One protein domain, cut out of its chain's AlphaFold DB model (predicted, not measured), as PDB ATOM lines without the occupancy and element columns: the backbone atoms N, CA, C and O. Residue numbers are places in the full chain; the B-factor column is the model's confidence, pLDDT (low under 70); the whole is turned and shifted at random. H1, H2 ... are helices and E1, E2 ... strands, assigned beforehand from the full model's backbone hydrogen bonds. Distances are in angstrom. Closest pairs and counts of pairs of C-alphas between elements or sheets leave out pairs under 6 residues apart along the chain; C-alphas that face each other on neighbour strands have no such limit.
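What this domain is: This is residues 4 to 169 of the 350 residues of an uncharacterized protein of Hymenobacter sp. Fur1 (UniProt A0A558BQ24). A twisted wall of six antiparallel strands runs through the domain, with H5 and H6 packed over one face toward its E4 edge. H1 lies side by side with H5 and H2 joins H1, while H3 and H4 make a small head by the E1 edge, the helices farthest from the middle. The printed part has 166 residues, in the order H1 H2 H3 H4 E1 E2 E3 H5 H6 E4 E5 E6, and its class is mixed, helices and strands. The sheet's order is E1 E2 E3 E6 E5 E4. The whole is compact, with a radius of gyration of the C-alphas of 15.8 A and spans of 41 by 36 by 28 A.

Where its parts are: The sheet is made of E1, residues 54 to 58; E2, 69 to 74; E3, 78 to 86, 26.0 A long; E6, 158 to 168, 29.8 A; E5, 147 to 155, 26.0 A; and E4, 138 to 144, 20.4 A. E6 ends at C-alpha 168, (35.371, 33.512, -16.175). H5, residues 90 to 104, is 20.9 A long and begins at C-alpha 90, (7.338, 25.500, -27.338). H6 is residues 120 to 127. H1, residues 9 to 17, begins at C-alpha 9, (19.125, 37.061, -29.096). H2 is residues 22 to 25, H3 38 to 42 and H4 45 to 49.

How they stand to each other: E1 E2 E3 and E4 E5 E6 are two meanders, each strand the antiparallel neighbour of the one before, and their consecutive strands form hairpins. E3 and E6 are antiparallel at 162 degrees, with N 81 and O 165 2.8 A apart, within hydrogen-bond range. In E5 and E4, N 142 and O 149 are 2.8 A apart; in E1 and E2, N 58 and O 70 are 2.8 A apart. H5 and H6 lie on the same face, two layers with the sheet. H5, height over the sheet 10.4 A, runs along the strands, at 21 degrees to E5 on the local plane. H6, height 9.8 A, runs slantwise to them. H5 touches H6 with residues 90 to 94 alone, closest C-alphas Ala 90 and Val 124, 5.3 A. H1 touches H5 at a shallow tilt of 26 degrees, the same way, closest C-alphas Glu 10 and Thr 99, 6.7 A. H1 touches H2, closest C-alphas Arg 15 and Ala 25, 5.4 A. H1 and H2 only graze the sheet. H3 only just grazes it, with 5 pairs of C-alphas within 10 A; H4 is only just not on it, with 4. H3 and H4 touch only at the corner, and only just, with 3 pairs within 8 A, closest C-alphas Leu 42 and Ile 48, 6.8 A. Every O i to N i+4 pair is within range in H1, H3, H4, H5 and H6; H2 is too short for one.

The domain as a whole: The two C-alphas farthest apart are those of Ala 31 and Lys 132, 43.7 A. The printed part has no cut. The links H2 to H3 and H5 to H6 are long. The mean pLDDT of the printed part is 88.0; residues 38, 41 to 42, 45 and 48 to 50 are under 70.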
ATOM      1  N   LYS A   4      10.850  46.228 -22.177       76.69
ATOM      2  CA  LYS A   4      11.454  45.258 -23.103       76.69
ATOM      3  C   LYS A   4      12.869  45.719 -23.448       76.69
ATOM      4  O   LYS A   4      13.043  46.878 -23.812       76.69
ATOM      5  N   SER A   5      13.854  44.828 -23.351       77.25
ATOM      6  CA  SER A   5      15.170  45.070 -23.950       77.25
ATOM      7  C   SER A   5      15.023  45.137 -25.473       77.25
ATOM      8  O   SER A   5      14.280  44.355 -26.069       77.25
ATOM      9  N   THR A   6      15.701  46.089 -26.106       79.00
ATOM     10  CA  THR A   6      15.654  46.292 -27.560       79.00
ATOM     11  C   THR A   6      16.526  45.303 -28.333       79.00
ATOM     12  O   THR A   6      16.394  45.227 -29.550       79.00
ATOM     13  N   ILE A   7      17.383  44.538 -27.650       87.00
ATOM     14  CA  ILE A   7      18.381  43.669 -28.279       87.00
ATOM     15  C   ILE A   7      17.818  42.259 -28.482       87.00
ATOM     16  O   ILE A   7      17.318  41.614 -27.555       87.00
ATOM     17  N   GLU A   8      17.919  41.773 -29.717       90.12
ATOM     18  CA  GLU A   8      17.523  40.418 -30.102       90.12
ATOM     19  C   GLU A   8      18.613  39.391 -29.745       90.12
ATOM     20  O   GLU A   8      19.802  39.704 -29.678       90.12
ATOM     21  N   LEU A   9      18.216  38.125 -29.551       92.38
ATOM     22  CA  LEU A   9      19.125  37.061 -29.096       92.38
ATOM     23  C   LEU A   9      20.354  36.887 -29.995       92.38
ATOM     24  O   LEU A   9      21.456  36.706 -29.494       92.38
ATOM     25  N   GLU A  10      20.177  36.917 -31.315       92.56
ATOM     26  CA  GLU A  10      21.294  36.708 -32.238       92.56
ATOM     27  C   GLU A  10      22.334  37.833 -32.154       92.56
ATOM     28  O   GLU A  10      23.531  37.553 -32.155       92.56
ATOM     29  N   GLU A  11      21.885  39.080 -32.023       93.44
ATOM     30  CA  GLU A  11      22.769  40.233 -31.856       93.44
ATOM     31  C   GLU A  11      23.506  40.175 -30.513       93.44
ATOM     32  O   GLU A  11      24.727  40.311 -30.475       93.44
ATOM     33  N   PHE A  12      22.785  39.883 -29.428       94.62
ATOM     34  CA  PHE A  12      23.365  39.692 -28.098       94.62
ATOM     35  C   PHE A  12      24.482  38.634 -28.093       94.62
ATOM     36  O   PHE A  12      25.571  38.871 -27.571       94.62
ATOM     37  N   LEU A  13      24.244  37.480 -28.723       92.62
ATOM     38  CA  LEU A  13      25.237  36.406 -28.796       92.62
ATOM     39  C   LEU A  13      26.450  36.776 -29.659       92.62
ATOM     40  O   LEU A  13      27.563  36.364 -29.334       92.62
ATOM     41  N   ASN A  14      26.262  37.543 -30.740       90.88
ATOM     42  CA  ASN A  14      27.383  38.025 -31.551       90.88
ATOM     43  C   ASN A  14      28.283  38.963 -30.732       90.88
ATOM     44  O   ASN A  14      29.494  38.766 -30.730       90.88
ATOM     45  N   ARG A  15      27.695  39.894 -29.967       91.69
ATOM     46  CA  ARG A  15      28.436  40.821 -29.096       91.69
ATOM     47  C   ARG A  15      29.251  40.095 -28.023       91.69
ATOM     48  O   ARG A  15      30.421  40.405 -27.831       91.69
ATOM     49  N   ILE A  16      28.673  39.080 -27.374       89.56
ATOM     50  CA  ILE A  16      29.413  38.248 -26.406       89.56
ATOM     51  C   ILE A  16      30.589  37.536 -27.081       89.56
ATOM     52  O   ILE A  16      31.682  37.463 -26.523       89.56
ATOM     53  N   ARG A  17      30.388  37.011 -28.294       83.62
ATOM     54  CA  ARG A  17      31.452  36.339 -29.051       83.62
ATOM     55  C   ARG A  17      32.569  37.303 -29.469       83.62
ATOM     56  O   ARG A  17      33.712  36.879 -29.586       83.62
ATOM     57  N   GLU A  18      32.241  38.571 -29.688       84.94
ATOM     58  CA  GLU A  18      33.191  39.658 -29.968       84.94
ATOM     59  C   GLU A  18      33.947  40.135 -28.715       84.94
ATOM     60  O   GLU A  18      34.836  40.975 -28.822       84.94
ATOM     61  N   GLY A  19      33.649  39.569 -27.541       80.56
ATOM     62  CA  GLY A  19      34.390  39.802 -26.302       80.56
ATOM     63  C   GLY A  19      33.763  40.831 -25.363       80.56
ATOM     64  O   GLY A  19      34.356  41.122 -24.327       80.56
ATOM     65  N   LEU A  20      32.575  41.359 -25.682       87.75
ATOM     66  CA  LEU A  20      31.845  42.237 -24.766       87.75
ATOM     67  C   LEU A  20      31.349  41.439 -23.555       87.75
ATOM     68  O   LEU A  20      30.928  40.283 -23.683       87.75
ATOM     69  N   SER A  21      31.329  42.079 -22.385       88.31
ATOM     70  CA  SER A  21      30.653  41.519 -21.214       88.31
ATOM     71  C   SER A  21      29.148  41.383 -21.463       88.31
ATOM     72  O   SER A  21      28.564  42.049 -22.322       88.31
ATOM     73  N   VAL A  22      28.476  40.534 -20.682       93.06
ATOM     74  CA  VAL A  22      27.027  40.320 -20.826       93.06
ATOM     75  C   VAL A  22      26.225  41.614 -20.628       93.06
ATOM     76  O   VAL A  22      25.250  41.828 -21.347       93.06
ATOM     77  N   LEU A  23      26.621  42.493 -19.700       94.44
ATOM     78  CA  LEU A  23      25.926  43.769 -19.490       94.44
ATOM     79  C   LEU A  23      26.122  44.719 -20.674       94.44
ATOM     80  O   LEU A  23      25.136  45.241 -21.191       94.44
ATOM     81  N   GLU A  24      27.349  44.860 -21.177       92.25
ATOM     82  CA  GLU A  24      27.636  45.676 -22.367       92.25
ATOM     83  C   GLU A  24      26.899  45.146 -23.603       92.25
ATOM     84  O   GLU A  24      26.299  45.910 -24.363       92.25
ATOM     85  N   ALA A  25      26.861  43.822 -23.775       93.38
ATOM     86  CA  ALA A  25      26.117  43.172 -24.847       93.38
ATOM     87  C   ALA A  25      24.605  43.443 -24.761       93.38
ATOM     88  O   ALA A  25      23.942  43.471 -25.797       93.38
ATOM     89  N   LEU A  26      24.067  43.683 -23.559       93.75
ATOM     90  CA  LEU A  26      22.681  44.104 -23.323       93.75
ATOM     91  C   LEU A  26      22.468  45.626 -23.380       93.75
ATOM     92  O   LEU A  26      21.321  46.070 -23.288       93.75
ATOM     93  N   GLY A  27      23.534  46.422 -23.514       92.44
ATOM     94  CA  GLY A  27      23.469  47.879 -23.386       92.44
ATOM     95  C   GLY A  27      23.100  48.335 -21.970       92.44
ATOM     96  O   GLY A  27      22.404  49.334 -21.813       92.44
ATOM     97  N   LEU A  28      23.508  47.570 -20.957       93.75
ATOM     98  CA  LEU A  28      23.316  47.870 -19.543       93.75
ATOM     99  C   LEU A  28      24.647  48.213 -18.876       93.75
ATOM    100  O   LEU A  28      25.709  47.751 -19.286       93.75
ATOM    101  N   SER A  29      24.559  48.961 -17.786       93.31
ATOM    102  CA  SER A  29      25.641  49.197 -16.835       93.31
ATOM    103  C   SER A  29      25.297  48.604 -15.464       93.31
ATOM    104  O   SER A  29      24.149  48.244 -15.203       93.31
ATOM    105  N   HIS A  30      26.260  48.535 -14.543       90.50
ATOM    106  CA  HIS A  30      25.961  48.142 -13.158       90.50
ATOM    107  C   HIS A  30      24.979  49.106 -12.469       90.50
ATOM    108  O   HIS A  30      24.182  48.671 -11.646       90.50
ATOM    109  N   ALA A  31      24.964  50.390 -12.853       91.25
ATOM    110  CA  ALA A  31      24.020  51.379 -12.322       91.25
ATOM    111  C   ALA A  31      22.557  51.099 -12.720       91.25
ATOM    112  O   ALA A  31      21.630  51.627 -12.110       91.25
ATOM    113  N   ASP A  32      22.339  50.257 -13.734       92.31
ATOM    114  CA  ASP A  32      21.017  49.827 -14.179       92.31
ATOM    115  C   ASP A  32      20.447  48.645 -13.378       92.31
ATOM    116  O   ASP A  32      19.313  48.221 -13.655       92.31
ATOM    117  N   LEU A  33      21.239  48.078 -12.460       95.38
ATOM    118  CA  LEU A  33      20.919  46.907 -11.651       95.38
ATOM    119  C   LEU A  33      20.656  47.305 -10.193       95.38
ATOM    120  O   LEU A  33      21.258  48.232  -9.659       95.38
ATOM    121  N   ASN A  34      19.788  46.550  -9.527       94.62
ATOM    122  CA  ASN A  34      19.558  46.663  -8.094       94.62
ATOM    123  C   ASN A  34      20.483  45.700  -7.354       94.62
ATOM    124  O   ASN A  34      20.441  44.490  -7.598       94.62
ATOM    125  N   GLN A  35      21.288  46.215  -6.434       91.44
ATOM    126  CA  GLN A  35      22.112  45.383  -5.569       91.44
ATOM    127  C   GLN A  35      21.251  44.733  -4.476       91.44
ATOM    128  O   GLN A  35      20.449  45.406  -3.830       91.44
ATOM    129  N   VAL A  36      21.419  43.426  -4.287       86.44
ATOM    130  CA  VAL A  36      20.825  42.676  -3.172       86.44
ATOM    131  C   VAL A  36      21.634  42.975  -1.910       86.44
ATOM    132  O   VAL A  36      22.864  43.064  -1.981       86.44
ATOM    133  N   SER A  37      20.964  43.168  -0.770       76.69
ATOM    134  CA  SER A  37      21.671  43.451   0.484       76.69
ATOM    135  C   SER A  37      22.456  42.227   0.960       76.69
ATOM    136  O   SER A  37      22.166  41.092   0.577       76.69
ATOM    137  N   PHE A  38      23.463  42.447   1.805       69.19
ATOM    138  CA  PHE A  38      24.247  41.345   2.355       69.19
ATOM    139  C   PHE A  38      23.380  40.409   3.212       69.19
ATOM    140  O   PHE A  38      23.511  39.195   3.122       69.19
ATOM    141  N   GLU A  39      22.425  40.948   3.967       70.00
ATOM    142  CA  GLU A  39      21.479  40.165   4.769       70.00
ATOM    143  C   GLU A  39      20.624  39.246   3.888       70.00
ATOM    144  O   GLU A  39      20.496  38.061   4.177       70.00
ATOM    145  N   GLN A  40      20.113  39.756   2.765       71.06
ATOM    146  CA  GLN A  40      19.342  38.961   1.804       71.06
ATOM    147  C   GLN A  40      20.192  37.890   1.104       71.06
ATOM    148  O   GLN A  40      19.677  36.835   0.736       71.06
ATOM    149  N   LEU A  41      21.488  38.146   0.906       65.00
ATOM    150  CA  LEU A  41      22.425  37.139   0.410       65.00
ATOM    151  C   LEU A  41      22.610  36.010   1.435       65.00
ATOM    152  O   LEU A  41      22.594  34.840   1.059       65.00
ATOM    153  N   LEU A  42      22.725  36.355   2.724       61.00
ATOM    154  CA  LEU A  42      22.855  35.384   3.815       61.00
ATOM    155  C   LEU A  42      21.606  34.503   3.998       61.00
ATOM    156  O   LEU A  42      21.697  33.396   4.524       61.00
ATOM    157  N   GLU A  43      20.442  34.967   3.547       74.44
ATOM    158  CA  GLU A  43      19.198  34.190   3.556       74.44
ATOM    159  C   GLU A  43      19.162  33.083   2.484       74.44
ATOM    160  O   GLU A  43      18.262  32.238   2.513       74.44
ATOM    161  N   ASN A  44      20.128  33.043   1.553       71.44
ATOM    162  CA  ASN A  44      20.223  32.015   0.518       71.44
ATOM    163  C   ASN A  44      21.452  31.100   0.727       71.44
ATOM    164  O   ASN A  44      22.520  31.373   0.172       71.44
ATOM    165  N   PRO A  45      21.321  29.989   1.478       66.88
ATOM    166  CA  PRO A  45      22.450  29.117   1.814       66.88
ATOM    167  C   PRO A  45      23.120  28.490   0.586       66.88
ATOM    168  O   PRO A  45      24.321  28.235   0.622       66.88
ATOM    169  N   ASP A  46      22.379  28.297  -0.510       70.69
ATOM    170  CA  ASP A  46      22.948  27.800  -1.764       70.69
ATOM    171  C   ASP A  46      23.953  28.800  -2.351       70.69
ATOM    172  O   ASP A  46      24.992  28.389  -2.850       70.69
ATOM    173  N   ASP A  47      23.681  30.109  -2.268       72.31
ATOM    174  CA  ASP A  47      24.576  31.147  -2.798       72.31
ATOM    175  C   ASP A  47      25.835  31.309  -1.943       72.31
ATOM    176  O   ASP A  47      26.923  31.495  -2.490       72.31
ATOM    177  N   ILE A  48      25.711  31.171  -0.621       68.38
ATOM    178  CA  ILE A  48      26.864  31.151   0.289       68.38
ATOM    179  C   ILE A  48      27.734  29.922   0.002       68.38
ATOM    180  O   ILE A  48      28.945  30.053  -0.163       68.38
ATOM    181  N   GLY A  49      27.117  28.739  -0.105       61.16
ATOM    182  CA  GLY A  49      27.816  27.491  -0.411       61.16
ATOM    183  C   GLY A  49      28.498  27.497  -1.783       61.16
ATOM    184  O   GLY A  49      29.573  26.924  -1.933       61.16
ATOM    185  N   ASP A  50      27.920  28.194  -2.768       68.81
ATOM    186  CA  ASP A  50      28.519  28.397  -4.096       68.81
ATOM    187  C   ASP A  50      29.587  29.516  -4.125       68.81
ATOM    188  O   ASP A  50      30.138  29.809  -5.193       68.81
ATOM    189  N   GLY A  51      29.887  30.159  -2.987       71.19
ATOM    190  CA  GLY A  51      30.907  31.206  -2.867       71.19
ATOM    191  C   GLY A  51      30.533  32.513  -3.570       71.19
ATOM    192  O   GLY A  51      31.381  33.149  -4.196       71.19
ATOM    193  N   VAL A  52      29.252  32.887  -3.565       75.56
ATOM    194  CA  VAL A  52      28.781  34.157  -4.135       75.56
ATOM    195  C   VAL A  52      29.084  35.297  -3.162       75.56
ATOM    196  O   VAL A  52      28.608  35.291  -2.031       75.56
ATOM    197  N   ILE A  53      29.817  36.314  -3.618       81.12
ATOM    198  CA  ILE A  53      30.210  37.471  -2.791       81.12
ATOM    199  C   ILE A  53      29.288  38.683  -2.973       81.12
ATOM    200  O   ILE A  53      29.199  39.551  -2.106       81.12
ATOM    201  N   LYS A  54      28.599  38.772  -4.116       86.31
ATOM    202  CA  LYS A  54      27.692  39.880  -4.441       86.31
ATOM    203  C   LYS A  54      26.633  39.425  -5.437       86.31
ATOM    204  O   LYS A  54      26.938  38.718  -6.397       86.31
ATOM    205  N   VAL A  55      25.398  39.894  -5.251       89.50
ATOM    206  CA  VAL A  55      24.292  39.667  -6.190       89.50
ATOM    207  C   VAL A  55      23.686  40.995  -6.624       89.50
ATOM    208  O   VAL A  55      23.355  41.853  -5.807       89.50
ATOM    209  N   GLU A  56      23.520  41.158  -7.932       95.62
ATOM    210  CA  GLU A  56      22.797  42.269  -8.548       95.62
ATOM    211  C   GLU A  56      21.636  41.720  -9.379       95.62
ATOM    212  O   GLU A  56      21.695  40.610  -9.909       95.62
ATOM    213  N   THR A  57      20.553  42.478  -9.495       95.94
ATOM    214  CA  THR A  57      19.324  42.010 -10.139       95.94
ATOM    215  C   THR A  57      18.712  43.066 -11.040       95.94
ATOM    216  O   THR A  57      18.766  44.264 -10.773       95.94
ATOM    217  N   LYS A  58      18.067  42.613 -12.112       95.56
ATOM    218  CA  LYS A  58      17.164  43.427 -12.921       95.56
ATOM    219  C   LYS A  58      15.898  42.635 -13.184       95.56
ATOM    220  O   LYS A  58      15.866  41.754 -14.043       95.56
ATOM    221  N   LEU A  59      14.880  42.933 -12.387       93.44
ATOM    222  CA  LEU A  59      13.586  42.262 -12.421       93.44
ATOM    223  C   LEU A  59      12.621  42.985 -13.371       93.44
ATOM    224  O   LEU A  59      12.865  44.121 -13.794       93.44
ATOM    225  N   ASP A  60      11.535  42.305 -13.732       90.06
ATOM    226  CA  ASP A  60      10.429  42.828 -14.551       90.06
ATOM    227  C   ASP A  60      10.839  43.469 -15.892       90.06
ATOM    228  O   ASP A  60      10.139  44.323 -16.454       90.06
ATOM    229  N   THR A  61      11.960  43.009 -16.445       92.12
ATOM    230  CA  THR A  61      12.498  43.457 -17.729       92.12
ATOM    231  C   THR A  61      12.592  42.266 -18.671       92.12
ATOM    232  O   THR A  61      13.268  41.290 -18.377       92.12
ATOM    233  N   LEU A  62      11.912  42.334 -19.816       92.88
ATOM    234  CA  LEU A  62      11.906  41.256 -20.801       92.88
ATOM    235  C   LEU A  62      13.181  41.294 -21.656       92.88
ATOM    236  O   LEU A  62      13.291  42.086 -22.594       92.88
ATOM    237  N   PHE A  63      14.112  40.404 -21.349       94.06
ATOM    238  CA  PHE A  63      15.331  40.111 -22.088       94.06
ATOM    239  C   PHE A  63      15.102  39.021 -23.134       94.06
ATOM    240  O   PHE A  63      14.446  38.002 -22.878       94.06
ATOM    241  N   LEU A  64      15.678  39.225 -24.324       91.88
ATOM    242  CA  LEU A  64      15.776  38.215 -25.389       91.88
ATOM    243  C   LEU A  64      14.405  37.608 -25.773       91.88
ATOM    244  O   LEU A  64      14.294  36.463 -26.213       91.88
ATOM    245  N   GLY A  65      13.338  38.384 -25.553       87.25
ATOM    246  CA  GLY A  65      11.952  38.025 -25.832       87.25
ATOM    247  C   GLY A  65      11.314  36.975 -24.912       87.25
ATOM    248  O   GLY A  65      10.165  36.623 -25.170       87.25
ATOM    249  N   VAL A  66      11.995  36.472 -23.872       91.69
ATOM    250  CA  VAL A  66      11.434  35.410 -23.004       91.69
ATOM    251  C   VAL A  66      11.776  35.519 -21.519       91.69
ATOM    252  O   VAL A  66      10.962  35.109 -20.694       91.69
ATOM    253  N   PHE A  67      12.953  36.030 -21.164       94.69
ATOM    254  CA  PHE A  67      13.422  36.041 -19.780       94.69
ATOM    255  C   PHE A  67      13.037  37.366 -19.152       94.69
ATOM    256  O   PHE A  67      13.382  38.408 -19.688       94.69
ATOM    257  N   ASP A  68      12.287  37.354 -18.063       93.62
ATOM    258  CA  ASP A  68      11.777  38.569 -17.433       93.62
ATOM    259  C   ASP A  68      12.597  39.029 -16.228       93.62
ATOM    260  O   ASP A  68      12.289  40.066 -15.642       93.62
ATOM    261  N   ASN A  69      13.638  38.275 -15.879       94.38
ATOM    262  CA  ASN A  69      14.539  38.586 -14.785       94.38
ATOM    263  C   ASN A  69      15.985  38.262 -15.175       94.38
ATOM    264  O   ASN A  69      16.252  37.264 -15.850       94.38
ATOM    265  N   LEU A  70      16.910  39.090 -14.703       96.62
ATOM    266  CA  LEU A  70      18.350  38.866 -14.758       96.62
ATOM    267  C   LEU A  70      18.911  38.914 -13.335       96.62
ATOM    268  O   LEU A  70      18.671  39.881 -12.613       96.62
ATOM    269  N   PHE A  71      19.681  37.896 -12.966       95.31
ATOM    270  CA  PHE A  71      20.497  37.869 -11.756       95.31
ATOM    271  C   PHE A  71      21.968  37.828 -12.163       95.31
ATOM    272  O   PHE A  71      22.351  37.018 -13.006       95.31
ATOM    273  N   VAL A  72      22.784  38.683 -11.563       96.38
ATOM    274  CA  VAL A  72      24.232  38.743 -11.756       96.38
ATOM    275  C   VAL A  72      24.878  38.351 -10.440       96.38
ATOM    276  O   VAL A  72      24.760  39.073  -9.453       96.38
ATOM    277  N   LYS A  73      25.511  37.182 -10.412       93.94
ATOM    278  CA  LYS A  73      26.198  36.652  -9.234       93.94
ATOM    279  C   LYS A  73      27.696  36.774  -9.443       93.94
ATOM    280  O   LYS A  73      28.225  36.255 -10.426       93.94
ATOM    281  N   HIS A  74      28.351  37.477  -8.536       88.81
ATOM    282  CA  HIS A  74      29.790  37.684  -8.544       88.81
ATOM    283  C   HIS A  74      30.443  36.663  -7.621       88.81
ATOM    284  O   HIS A  74      29.986  36.464  -6.494       88.81
ATOM    285  N   HIS A  75      31.501  36.043  -8.120       87.25
ATOM    286  CA  HIS A  75      32.442  35.211  -7.381       87.25
ATOM    287  C   HIS A  75      33.840  35.816  -7.561       87.25
ATOM    288  O   HIS A  75      34.030  36.670  -8.429       87.25
ATOM    289  N   ASP A  76      34.826  35.334  -6.811       73.31
ATOM    290  CA  ASP A  76      36.212  35.805  -6.948       73.31
ATOM    291  C   ASP A  76      36.805  35.517  -8.341       73.31
ATOM    292  O   ASP A  76      37.585  36.302  -8.878       73.31
ATOM    293  N   ASP A  77      36.417  34.397  -8.958       73.75
ATOM    294  CA  ASP A  77      37.006  33.879 -10.198       73.75
ATOM    295  C   ASP A  77      36.119  34.065 -11.443       73.75
ATOM    296  O   ASP A  77      36.579  33.890 -12.578       73.75
ATOM    297  N   LYS A  78      34.840  34.413 -11.266       88.81
ATOM    298  CA  LYS A  78      33.859  34.471 -12.360       88.81
ATOM    299  C   LYS A  78      32.635  35.316 -12.028       88.81
ATOM    300  O   LYS A  78      32.259  35.499 -10.874       88.81
ATOM    301  N   ILE A  79      31.913  35.697 -13.079       93.00
ATOM    302  CA  ILE A  79      30.581  36.297 -12.980       93.00
ATOM    303  C   ILE A  79      29.569  35.385 -13.670       93.00
ATOM    304  O   ILE A  79      29.768  34.945 -14.804       93.00
ATOM    305  N   ARG A  80      28.456  35.100 -12.994       95.56
ATOM    306  CA  ARG A  80      27.342  34.306 -13.521       95.56
ATOM    307  C   ARG A  80      26.134  35.195 -13.789       95.56
ATOM    308  O   ARG A  80      25.561  35.778 -12.875       95.56
ATOM    309  N   TYR A  81      25.705  35.230 -15.043       96.88
ATOM    310  CA  TYR A  81      24.520  35.934 -15.518       96.88
ATOM    311  C   TYR A  81      23.393  34.929 -15.741       96.88
ATOM    312  O   TYR A  81      23.403  34.160 -16.706       96.88
ATOM    313  N   LEU A  82      22.422  34.915 -14.836       96.25
ATOM    314  CA  LEU A  82      21.267  34.033 -14.886       96.25
ATOM    315  C   LEU A  82      20.049  34.800 -15.397       96.25
ATOM    316  O   LEU A  82      19.417  35.562 -14.666       96.25
ATOM    317  N   PHE A  83      19.691  34.543 -16.649       96.69
ATOM    318  CA  PHE A  83      18.416  34.948 -17.217       96.69
ATOM    319  C   PHE A  83      17.350  33.925 -16.850       96.69
ATOM    320  O   PHE A  83      17.505  32.718 -17.067       96.69
ATOM    321  N   PHE A  84      16.246  34.422 -16.319       93.44
ATOM    322  CA  PHE A  84      15.169  33.607 -15.793       93.44
ATOM    323  C   PHE A  84      13.835  34.032 -16.399       93.44
ATOM    324  O   PHE A  84      13.561  35.221 -16.539       93.44
ATOM    325  N   GLY A  85      13.001  33.056 -16.755       93.25
ATOM    326  CA  GLY A  85      11.630  33.292 -17.187       93.25
ATOM    327  C   GLY A  85      10.766  32.042 -17.079       93.25
ATOM    328  O   GLY A  85      11.261  30.921 -16.967       93.25
ATOM    329  N   ASN A  86       9.451  32.230 -17.144       92.44
ATOM    330  CA  ASN A  86       8.480  31.139 -17.193       92.44
ATOM    331  C   ASN A  86       7.772  31.148 -18.549       92.44
ATOM    332  O   ASN A  86       7.155  32.144 -18.923       92.44
ATOM    333  N   THR A  87       7.831  30.043 -19.296       93.25
ATOM    334  CA  THR A  87       7.196  29.960 -20.620       93.25
ATOM    335  C   THR A  87       6.638  28.572 -20.919       93.25
ATOM    336  O   THR A  87       7.245  27.547 -20.618       93.25
ATOM    337  N   ASN A  88       5.463  28.531 -21.545       93.00
ATOM    338  CA  ASN A  88       4.842  27.331 -22.116       93.00
ATOM    339  C   ASN A  88       4.869  27.332 -23.660       93.00
ATOM    340  O   ASN A  88       4.308  26.434 -24.295       93.00
ATOM    341  N   ASN A  89       5.518  28.327 -24.271       94.62
ATOM    342  CA  ASN A  89       5.574  28.503 -25.716       94.62
ATOM    343  C   ASN A  89       6.701  27.643 -26.311       94.62
ATOM    344  O   ASN A  89       7.852  28.070 -26.392       94.62
ATOM    345  N   ALA A  90       6.372  26.416 -26.728       94.81
ATOM    346  CA  ALA A  90       7.338  25.500 -27.338       94.81
ATOM    347  C   ALA A  90       8.045  26.080 -28.581       94.81
ATOM    348  O   ALA A  90       9.268  25.969 -28.637       94.81
ATOM    349  N   PRO A  91       7.355  26.732 -29.542       95.50
ATOM    350  CA  PRO A  91       8.025  27.407 -30.654       95.50
ATOM    351  C   PRO A  91       9.110  28.401 -30.218       95.50
ATOM    352  O   PRO A  91      10.190  28.416 -30.803       95.50
ATOM    353  N   LEU A  92       8.861  29.189 -29.167       94.00
ATOM    354  CA  LEU A  92       9.837  30.138 -28.627       94.00
ATOM    355  C   LEU A  92      11.053  29.431 -28.010       94.00
ATOM    356  O   LEU A  92      12.186  29.815 -28.301       94.00
ATOM    357  N   ILE A  93      10.826  28.382 -27.212       94.69
ATOM    358  CA  ILE A  93      11.896  27.565 -26.611       94.69
ATOM    359  C   ILE A  93      12.770  26.944 -27.710       94.69
ATOM    360  O   ILE A  93      13.997  27.043 -27.667       94.69
ATOM    361  N   ILE A  94      12.135  26.347 -28.727       95.25
ATOM    362  CA  ILE A  94      12.818  25.728 -29.870       95.25
ATOM    363  C   ILE A  94      13.623  26.775 -30.640       95.25
ATOM    364  O   ILE A  94      14.773  26.511 -30.975       95.25
ATOM    365  N   ARG A  95      13.057  27.961 -30.891       95.25
ATOM    366  CA  ARG A  95      13.749  29.048 -31.593       95.25
ATOM    367  C   ARG A  95      15.017  29.475 -30.858       95.25
ATOM    368  O   ARG A  95      16.064  29.566 -31.483       95.25
ATOM    369  N   ILE A  96      14.936  29.689 -29.543       95.56
ATOM    370  CA  ILE A  96      16.091  30.090 -28.723       95.56
ATOM    371  C   ILE A  96      17.184  29.020 -28.761       95.56
ATOM    372  O   ILE A  96      18.346  29.340 -29.012       95.56
ATOM    373  N   PHE A  97      16.810  27.748 -28.596       96.19
ATOM    374  CA  PHE A  97      17.751  26.640 -28.738       96.19
ATOM    375  C   PHE A  97      18.386  26.598 -30.135       96.19
ATOM    376  O   PHE A  97      19.596  26.460 -30.246       96.19
ATOM    377  N   GLN A  98      17.603  26.755 -31.205       95.06
ATOM    378  CA  GLN A  98      18.116  26.741 -32.577       95.06
ATOM    379  C   GLN A  98      19.081  27.897 -32.859       95.06
ATOM    380  O   GLN A  98      20.061  27.697 -33.574       95.06
ATOM    381  N   THR A  99      18.843  29.082 -32.293       95.00
ATOM    382  CA  THR A  99      19.778  30.208 -32.393       95.00
ATOM    383  C   THR A  99      21.108  29.876 -31.714       95.00
ATOM    384  O   THR A  99      22.155  30.058 -32.331       95.00
ATOM    385  N   LEU A 100      21.080  29.325 -30.495       93.88
ATOM    386  CA  LEU A 100      22.289  28.876 -29.790       93.88
ATOM    387  C   LEU A 100      23.005  27.757 -30.556       93.88
ATOM    388  O   LEU A 100      24.204  27.853 -30.797       93.88
ATOM    389  N   PHE A 101      22.263  26.755 -31.029       93.12
ATOM    390  CA  PHE A 101      22.793  25.638 -31.809       93.12
ATOM    391  C   PHE A 101      23.481  26.112 -33.094       93.12
ATOM    392  O   PHE A 101      24.570  25.659 -33.432       93.12
ATOM    393  N   LYS A 102      22.878  27.065 -33.814       91.44
ATOM    394  CA  LYS A 102      23.467  27.639 -35.032       91.44
ATOM    395  C   LYS A 102      24.756  28.417 -34.739       91.44
ATOM    396  O   LYS A 102      25.632  28.455 -35.597       91.44
ATOM    397  N   LYS A 103      24.870  29.057 -33.568       89.31
ATOM    398  CA  LYS A 103      26.045  29.867 -33.201       89.31
ATOM    399  C   LYS A 103      27.177  29.071 -32.562       89.31
ATOM    400  O   LYS A 103      28.329  29.368 -32.853       89.31
ATOM    401  N   PHE A 104      26.860  28.083 -31.731       87.56
ATOM    402  CA  PHE A 104      27.837  27.360 -30.909       87.56
ATOM    403  C   PHE A 104      27.903  25.853 -31.208       87.56
ATOM    404  O   PHE A 104      28.675  25.131 -30.583       87.56
ATOM    405  N   GLY A 105      27.112  25.357 -32.162       88.44
ATOM    406  CA  GLY A 105      27.064  23.943 -32.528       88.44
ATOM    407  C   GLY A 105      26.199  23.095 -31.589       88.44
ATOM    408  O   GLY A 105      25.290  23.585 -30.923       88.44
ATOM    409  N   GLY A 106      26.480  21.789 -31.553       83.44
ATOM    410  CA  GLY A 106      25.610  20.775 -30.946       83.44
ATOM    411  C   GLY A 106      25.341  20.909 -29.447       83.44
ATOM    412  O   GLY A 106      24.261  20.516 -29.013       83.44
ATOM    413  N   GLY A 107      26.290  21.472 -28.693       87.50
ATOM    414  CA  GLY A 107      26.248  21.522 -27.230       87.50
ATOM    415  C   GLY A 107      26.463  20.156 -26.571       87.50
ATOM    416  O   GLY A 107      26.356  19.107 -27.206       87.50
ATOM    417  N   ILE A 108      26.782  20.176 -25.281       87.38
ATOM    418  CA  ILE A 108      26.896  18.991 -24.425       87.38
ATOM    419  C   ILE A 108      25.660  18.931 -23.524       87.38
ATOM    420  O   ILE A 108      25.170  19.955 -23.048       87.38
ATOM    421  N   TYR A 109      25.156  17.730 -23.262       87.25
ATOM    422  CA  TYR A 109      24.145  17.492 -22.240       87.25
ATOM    423  C   TYR A 109      24.405  16.151 -21.557       87.25
ATOM    424  O   TYR A 109      24.975  15.244 -22.156       87.25
ATOM    425  N   ASP A 110      23.995  16.040 -20.298       81.62
ATOM    426  CA  ASP A 110      24.085  14.794 -19.542       81.62
ATOM    427  C   ASP A 110      22.839  13.951 -19.827       81.62
ATOM    428  O   ASP A 110      21.757  14.232 -19.307       81.62
ATOM    429  N   ASP A 111      22.988  12.943 -20.682       76.75
ATOM    430  CA  ASP A 111      21.908  12.062 -21.132       76.75
ATOM    431  C   ASP A 111      21.306  11.204 -20.007       76.75
ATOM    432  O   ASP A 111      20.142  10.793 -20.080       76.75
ATOM    433  N   SER A 112      22.060  10.985 -18.928       77.44
ATOM    434  CA  SER A 112      21.619  10.226 -17.762       77.44
ATOM    435  C   SER A 112      20.634  11.017 -16.894       77.44
ATOM    436  O   SER A 112      19.755  10.416 -16.247       77.44
ATOM    437  N   ARG A 113      20.749  12.355 -16.898       78.12
ATOM    438  CA  ARG A 113      19.969  13.284 -16.060       78.12
ATOM    439  C   ARG A 113      18.983  14.151 -16.831       78.12
ATOM    440  O   ARG A 113      17.950  14.491 -16.259       78.12
ATOM    441  N   PHE A 114      19.264  14.501 -18.080       86.81
ATOM    442  CA  PHE A 114      18.491  15.476 -18.845       86.81
ATOM    443  C   PHE A 114      18.179  14.988 -20.255       86.81
ATOM    444  O   PHE A 114      18.927  14.248 -20.890       86.81
ATOM    445  N   ALA A 115      17.061  15.468 -20.785       89.31
ATOM    446  CA  ALA A 115      16.746  15.331 -22.191       89.31
ATOM    447  C   ALA A 115      17.370  16.464 -23.024       89.31
ATOM    448  O   ALA A 115      17.582  17.584 -22.565       89.31
ATOM    449  N   SER A 116      17.617  16.176 -24.299       92.19
ATOM    450  CA  SER A 116      18.122  17.157 -25.260       92.19
ATOM    451  C   SER A 116      16.997  18.002 -25.867       92.19
ATOM    452  O   SER A 116      15.948  17.468 -26.237       92.19
ATOM    453  N   PHE A 117      17.246  19.301 -26.072       93.75
ATOM    454  CA  PHE A 117      16.345  20.209 -26.803       93.75
ATOM    455  C   PHE A 117      16.168  19.838 -28.289       93.75
ATOM    456  O   PHE A 117      15.201  20.273 -28.916       93.75
ATOM    457  N   ILE A 118      17.045  18.991 -28.849       92.88
ATOM    458  CA  ILE A 118      16.910  18.449 -30.215       92.88
ATOM    459  C   ILE A 118      15.605  17.644 -30.355       92.88
ATOM    460  O   ILE A 118      14.987  17.614 -31.422       92.88
ATOM    461  N   ARG A 119      15.135  17.035 -29.259       91.19
ATOM    462  CA  ARG A 119      13.886  16.270 -29.196       91.19
ATOM    463  C   ARG A 119      12.678  17.201 -29.108       91.19
ATOM    464  O   ARG A 119      12.125  17.438 -28.033       91.19
ATOM    465  N   LYS A 120      12.265  17.755 -30.251       92.69
ATOM    466  CA  LYS A 120      11.154  18.723 -30.347       92.69
ATOM    467  C   LYS A 120       9.844  18.202 -29.742       92.69
ATOM    468  O   LYS A 120       9.108  18.972 -29.131       92.69
ATOM    469  N   ASP A 121       9.574  16.904 -29.866       91.50
ATOM    470  CA  ASP A 121       8.450  16.207 -29.231       91.50
ATOM    471  C   ASP A 121       8.462  16.372 -27.703       91.50
ATOM    472  O   ASP A 121       7.440  16.722 -27.105       91.50
ATOM    473  N   LYS A 122       9.636  16.211 -27.078       89.88
ATOM    474  CA  LYS A 122       9.812  16.430 -25.639       89.88
ATOM    475  C   LYS A 122       9.602  17.889 -25.261       89.88
ATOM    476  O   LYS A 122       8.887  18.146 -24.296       89.88
ATOM    477  N   VAL A 123      10.147  18.832 -26.032       92.31
ATOM    478  CA  VAL A 123       9.943  20.271 -25.784       92.31
ATOM    479  C   VAL A 123       8.448  20.613 -25.774       92.31
ATOM    480  O   VAL A 123       7.964  21.247 -24.839       92.31
ATOM    481  N   VAL A 124       7.692  20.134 -26.768       93.38
ATOM    482  CA  VAL A 124       6.237  20.349 -26.859       93.38
ATOM    483  C   VAL A 124       5.484  19.671 -25.709       93.38
ATOM    484  O   VAL A 124       4.546  20.251 -25.162       93.38
ATOM    485  N   SER A 125       5.873  18.451 -25.328       91.12
ATOM    486  CA  SER A 125       5.266  17.737 -24.195       91.12
ATOM    487  C   SER A 125       5.442  18.513 -22.890       91.12
ATOM    488  O   SER A 125       4.470  18.779 -22.177       91.12
ATOM    489  N   LEU A 126       6.671  18.942 -22.611       90.62
ATOM    490  CA  LEU A 126       7.028  19.671 -21.400       90.62
ATOM    491  C   LEU A 126       6.361  21.040 -21.326       90.62
ATOM    492  O   LEU A 126       5.857  21.415 -20.268       90.62
ATOM    493  N   SER A 127       6.273  21.758 -22.448       90.50
ATOM    494  CA  SER A 127       5.610  23.065 -22.492       90.50
ATOM    495  C   SER A 127       4.113  22.964 -22.167       90.50
ATOM    496  O   SER A 127       3.540  23.848 -21.523       90.50
ATOM    497  N   LYS A 128       3.486  21.831 -22.509       90.75
ATOM    498  CA  LYS A 128       2.107  21.476 -22.132       90.75
ATOM    499  C   LYS A 128       1.977  20.939 -20.701       90.75
ATOM    500  O   LYS A 128       0.872  20.620 -20.281       90.75
ATOM    501  N   GLY A 129       3.073  20.860 -19.947       86.94
ATOM    502  CA  GLY A 129       3.112  20.349 -18.577       86.94
ATOM    503  C   GLY A 129       3.077  18.827 -18.462       86.94
ATOM    504  O   GLY A 129       2.762  18.306 -17.398       86.94
ATOM    505  N   LYS A 130       3.388  18.104 -19.542       86.75
ATOM    506  CA  LYS A 130       3.418  16.639 -19.561       86.75
ATOM    507  C   LYS A 130       4.860  16.147 -19.422       86.75
ATOM    508  O   LYS A 130       5.636  16.242 -20.375       86.75
ATOM    509  N   PHE A 131       5.196  15.594 -18.259       84.38
ATOM    510  CA  PHE A 131       6.472  14.933 -17.976       84.38
ATOM    511  C   PHE A 131       6.239  13.641 -17.187       84.38
ATOM    512  O   PHE A 131       5.258  13.526 -16.458       84.38
ATOM    513  N   LYS A 132       7.122  12.657 -17.361       79.75
ATOM    514  CA  LYS A 132       7.065  11.362 -16.671       79.75
ATOM    515  C   LYS A 132       8.030  11.304 -15.492       79.75
ATOM    516  O   LYS A 132       7.804  10.548 -14.556       79.75
ATOM    517  N   SER A 133       9.118  12.071 -15.540       79.50
ATOM    518  CA  SER A 133      10.131  12.084 -14.482       79.50
ATOM    519  C   SER A 133      10.900  13.404 -14.429       79.50
ATOM    520  O   SER A 133      10.854  14.205 -15.365       79.50
ATOM    521  N   LYS A 134      11.687  13.603 -13.362       74.00
ATOM    522  CA  LYS A 134      12.646  14.720 -13.273       74.00
ATOM    523  C   LYS A 134      13.649  14.725 -14.440       74.00
ATOM    524  O   LYS A 134      14.069  15.801 -14.849       74.00
ATOM    525  N   LYS A 135      13.943  13.555 -15.033       75.69
ATOM    526  CA  LYS A 135      14.842  13.410 -16.193       75.69
ATOM    527  C   LYS A 135      14.294  13.982 -17.499       75.69
ATOM    528  O   LYS A 135      15.012  14.070 -18.489       75.69
ATOM    529  N   ASP A 136      13.014  14.351 -17.530       83.25
ATOM    530  CA  ASP A 136      12.457  15.047 -18.684       83.25
ATOM    531  C   ASP A 136      12.819  16.536 -18.700       83.25
ATOM    532  O   ASP A 136      12.530  17.193 -19.691       83.25
ATOM    533  N   ALA A 137      13.477  17.075 -17.666       89.56
ATOM    534  CA  ALA A 137      14.077  18.401 -17.760       89.56
ATOM    535  C   ALA A 137      15.068  18.459 -18.936       89.56
ATOM    536  O   ALA A 137      15.759  17.482 -19.233       89.56
ATOM    537  N   LEU A 138      15.118  19.603 -19.616       93.56
ATOM    538  CA  LEU A 138      15.996  19.813 -20.763       93.56
ATOM    539  C   LEU A 138      17.227  20.599 -20.335       93.56
ATOM    540  O   LEU A 138      17.099  21.547 -19.561       93.56
ATOM    541  N   PHE A 139      18.393  20.238 -20.859       95.12
ATOM    542  CA  PHE A 139      19.642  20.943 -20.588       95.12
ATOM    543  C   PHE A 139      20.587  20.832 -21.776       95.12
ATOM    544  O   PHE A 139      20.721  19.747 -22.327       95.12
ATOM    545  N   HIS A 140      21.247  21.926 -22.138       95.06
ATOM    546  CA  HIS A 140      22.389  21.960 -23.053       95.06
ATOM    547  C   HIS A 140      23.393  22.992 -22.549       95.06
ATOM    548  O   HIS A 140      22.987  24.041 -22.052       95.06
ATOM    549  N   THR A 141      24.683  22.719 -22.712       95.88
ATOM    550  CA  THR A 141      25.759  23.660 -22.401       95.88
ATOM    551  C   THR A 141      26.774  23.753 -23.532       95.88
ATOM    552  O   THR A 141      27.032  22.782 -24.243       95.88
ATOM    553  N   TRP A 142      27.353  24.934 -23.701       92.19
ATOM    554  CA  TRP A 142      28.378  25.256 -24.683       92.19
ATOM    555  C   TRP A 142      29.523  25.986 -23.988       92.19
ATOM    556  O   TRP A 142      29.301  26.752 -23.053       92.19
ATOM    557  N   SER A 143      30.741  25.784 -24.481       86.31
ATOM    558  CA  SER A 143      31.917  26.563 -24.082       86.31
ATOM    559  C   SER A 143      32.364  27.425 -25.260       86.31
ATOM    560  O   SER A 143      32.425  26.940 -26.390       86.31
ATOM    561  N   SER A 144      32.635  28.706 -25.021       80.75
ATOM    562  CA  SER A 144      33.088  29.655 -26.040       80.75
ATOM    563  C   SER A 144      34.047  30.667 -25.413       80.75
ATOM    564  O   SER A 144      33.624  31.565 -24.686       80.75
ATOM    565  N   GLY A 145      35.347  30.506 -25.675       77.31
ATOM    566  CA  GLY A 145      36.388  31.307 -25.024       77.31
ATOM    567  C   GLY A 145      36.313  31.184 -23.498       77.31
ATOM    568  O   GLY A 145      36.196  30.080 -22.973       77.31
ATOM    569  N   ASN A 146      36.300  32.321 -22.799       80.75
ATOM    570  CA  ASN A 146      36.171  32.387 -21.336       80.75
ATOM    571  C   ASN A 146      34.722  32.255 -20.835       80.75
ATOM    572  O   ASN A 146      34.466  32.447 -19.647       80.75
ATOM    573  N   ASN A 147      33.772  31.955 -21.726       87.25
ATOM    574  CA  ASN A 147      32.363  31.859 -21.385       87.25
ATOM    575  C   ASN A 147      31.860  30.414 -21.435       87.25
ATOM    576  O   ASN A 147      32.135  29.677 -22.384       87.25
ATOM    577  N   SER A 148      31.020  30.041 -20.471       91.94
ATOM    578  CA  SER A 148      30.130  28.882 -20.588       91.94
ATOM    579  C   SER A 148      28.688  29.357 -20.709       91.94
ATOM    580  O   SER A 148      28.243  30.165 -19.897       91.94
ATOM    581  N   ILE A 149      27.943  28.840 -21.678       94.69
ATOM    582  CA  ILE A 149      26.541  29.188 -21.918       94.69
ATOM    583  C   ILE A 149      25.715  27.932 -21.686       94.69
ATOM    584  O   ILE A 149      25.976  26.913 -22.308       94.69
ATOM    585  N   SER A 150      24.716  27.982 -20.814       96.75
ATOM    586  CA  SER A 150      23.851  26.844 -20.501       96.75
ATOM    587  C   SER A 150      22.385  27.223 -20.639       96.75
ATOM    588  O   SER A 150      21.940  28.226 -20.088       96.75
ATOM    589  N   LEU A 151      21.618  26.407 -21.355       97.31
ATOM    590  CA  LEU A 151      20.175  26.544 -21.513       97.31
ATOM    591  C   LEU A 151      19.486  25.398 -20.778       97.31
ATOM    592  O   LEU A 151      19.834  24.239 -21.005       97.31
ATOM    593  N   SER A 152      18.483  25.689 -19.952       95.62
ATOM    594  CA  SER A 152      17.716  24.650 -19.260       95.62
ATOM    595  C   SER A 152      16.216  24.926 -19.205       95.62
ATOM    596  O   SER A 152      15.768  26.071 -19.161       95.62
ATOM    597  N   TYR A 153      15.423  23.851 -19.210       94.38
ATOM    598  CA  TYR A 153      13.974  23.882 -19.018       94.38
ATOM    599  C   TYR A 153      13.579  22.866 -17.949       94.38
ATOM    600  O   TYR A 153      13.693  21.655 -18.157       94.38
ATOM    601  N   HIS A 154      13.143  23.355 -16.792       88.69
ATOM    602  CA  HIS A 154      12.938  22.529 -15.607       88.69
ATOM    603  C   HIS A 154      11.511  21.970 -15.515       88.69
ATOM    604  O   HIS A 154      10.525  22.574 -15.946       88.69
ATOM    605  N   THR A 155      11.411  20.788 -14.906       84.31
ATOM    606  CA  THR A 155      10.142  20.133 -14.548       84.31
ATOM    607  C   THR A 155       9.659  20.517 -13.149       84.31
ATOM    608  O   THR A 155       8.483  20.337 -12.844       84.31
ATOM    609  N   SER A 156      10.536  21.078 -12.311       80.19
ATOM    610  CA  SER A 156      10.214  21.579 -10.973       80.19
ATOM    611  C   SER A 156      11.118  22.770 -10.612       80.19
ATOM    612  O   SER A 156      12.325  22.562 -10.484       80.19
ATOM    613  N   PRO A 157      10.567  23.987 -10.429       80.62
ATOM    614  CA  PRO A 157       9.195  24.359 -10.775       80.62
ATOM    615  C   PRO A 157       8.961  24.227 -12.290       80.62
ATOM    616  O   PRO A 157       9.853  24.458 -13.107       80.62
ATOM    617  N   LEU A 158       7.761  23.792 -12.665       81.12
ATOM    618  CA  LEU A 158       7.409  23.511 -14.056       81.12
ATOM    619  C   LEU A 158       7.419  24.795 -14.903       81.12
ATOM    620  O   LEU A 158       7.010  25.851 -14.427       81.12
ATOM    621  N   ARG A 159       7.810  24.682 -16.182       85.88
ATOM    622  CA  ARG A 159       7.880  25.778 -17.182       85.88
ATOM    623  C   ARG A 159       8.963  26.825 -16.952       85.88
ATOM    624  O   ARG A 159       9.029  27.805 -17.697       85.88
ATOM    625  N   GLN A 160       9.825  26.600 -15.975       91.31
ATOM    626  CA  GLN A 160      10.955  27.467 -15.720       91.31
ATOM    627  C   GLN A 160      12.016  27.274 -16.806       91.31
ATOM    628  O   GLN A 160      12.566  26.184 -16.972       91.31
ATOM    629  N   PHE A 161      12.290  28.348 -17.539       95.38
ATOM    630  CA  PHE A 161      13.268  28.408 -18.613       95.38
ATOM    631  C   PHE A 161      14.409  29.326 -18.196       95.38
ATOM    632  O   PHE A 161      14.180  30.460 -17.768       95.38
ATOM    633  N   ARG A 162      15.638  28.827 -18.289       96.12
ATOM    634  CA  ARG A 162      16.824  29.533 -17.810       96.12
ATOM    635  C   ARG A 162      17.901  29.541 -18.877       96.12
ATOM    636  O   ARG A 162      18.151  28.520 -19.516       96.12
ATOM    637  N   LEU A 163      18.548  30.687 -19.022       97.06
ATOM    638  CA  LEU A 163      19.798  30.835 -19.753       97.06
ATOM    639  C   LEU A 163      20.839  31.341 -18.755       97.06
ATOM    640  O   LEU A 163      20.679  32.412 -18.181       97.06
ATOM    641  N   LEU A 164      21.878  30.552 -18.525       96.88
ATOM    642  CA  LEU A 164      23.007  30.894 -17.672       96.88
ATOM    643  C   LEU A 164      24.216  31.174 -18.556       96.88
ATOM    644  O   LEU A 164      24.572  30.342 -19.387       96.88
ATOM    645  N   ILE A 165      24.858  32.316 -18.356       96.00
ATOM    646  CA  ILE A 165      26.146  32.636 -18.963       96.00
ATOM    647  C   ILE A 165      27.138  32.847 -17.830       96.00
ATOM    648  O   ILE A 165      26.964  33.747 -17.016       96.00
ATOM    649  N   THR A 166      28.162  32.010 -17.763       94.62
ATOM    650  CA  THR A 166      29.293  32.186 -16.851       94.62
ATOM    651  C   THR A 166      30.419  32.816 -17.639       94.62
ATOM    652  O   THR A 166      30.832  32.230 -18.635       94.62
ATOM    653  N   GLN A 167      30.903  33.968 -17.198       91.44
ATOM    654  CA  GLN A 167      32.078  34.635 -17.734       91.44
ATOM    655  C   GLN A 167      33.203  34.497 -16.712       91.44
ATOM    656  O   GLN A 167      33.144  35.095 -15.638       91.44
ATOM    657  N   ASN A 168      34.204  33.682 -17.031       84.25
ATOM    658  CA  ASN A 168      35.371  33.512 -16.175       84.25
ATOM    659  C   ASN A 168      36.275  34.738 -16.315       84.25
ATOM    660  O   ASN A 168      36.497  35.228 -17.431       84.25
ATOM    661  N   HIS A 169      36.804  35.235 -15.197       77.12
ATOM    662  CA  HIS A 169      37.826  36.268 -15.263       77.12
ATOM    663  C   HIS A 169      39.057  35.701 -15.980       77.12
ATOM    664  O   HIS A 169      39.401  34.534 -15.767       77.12
TER     665      HIS A 169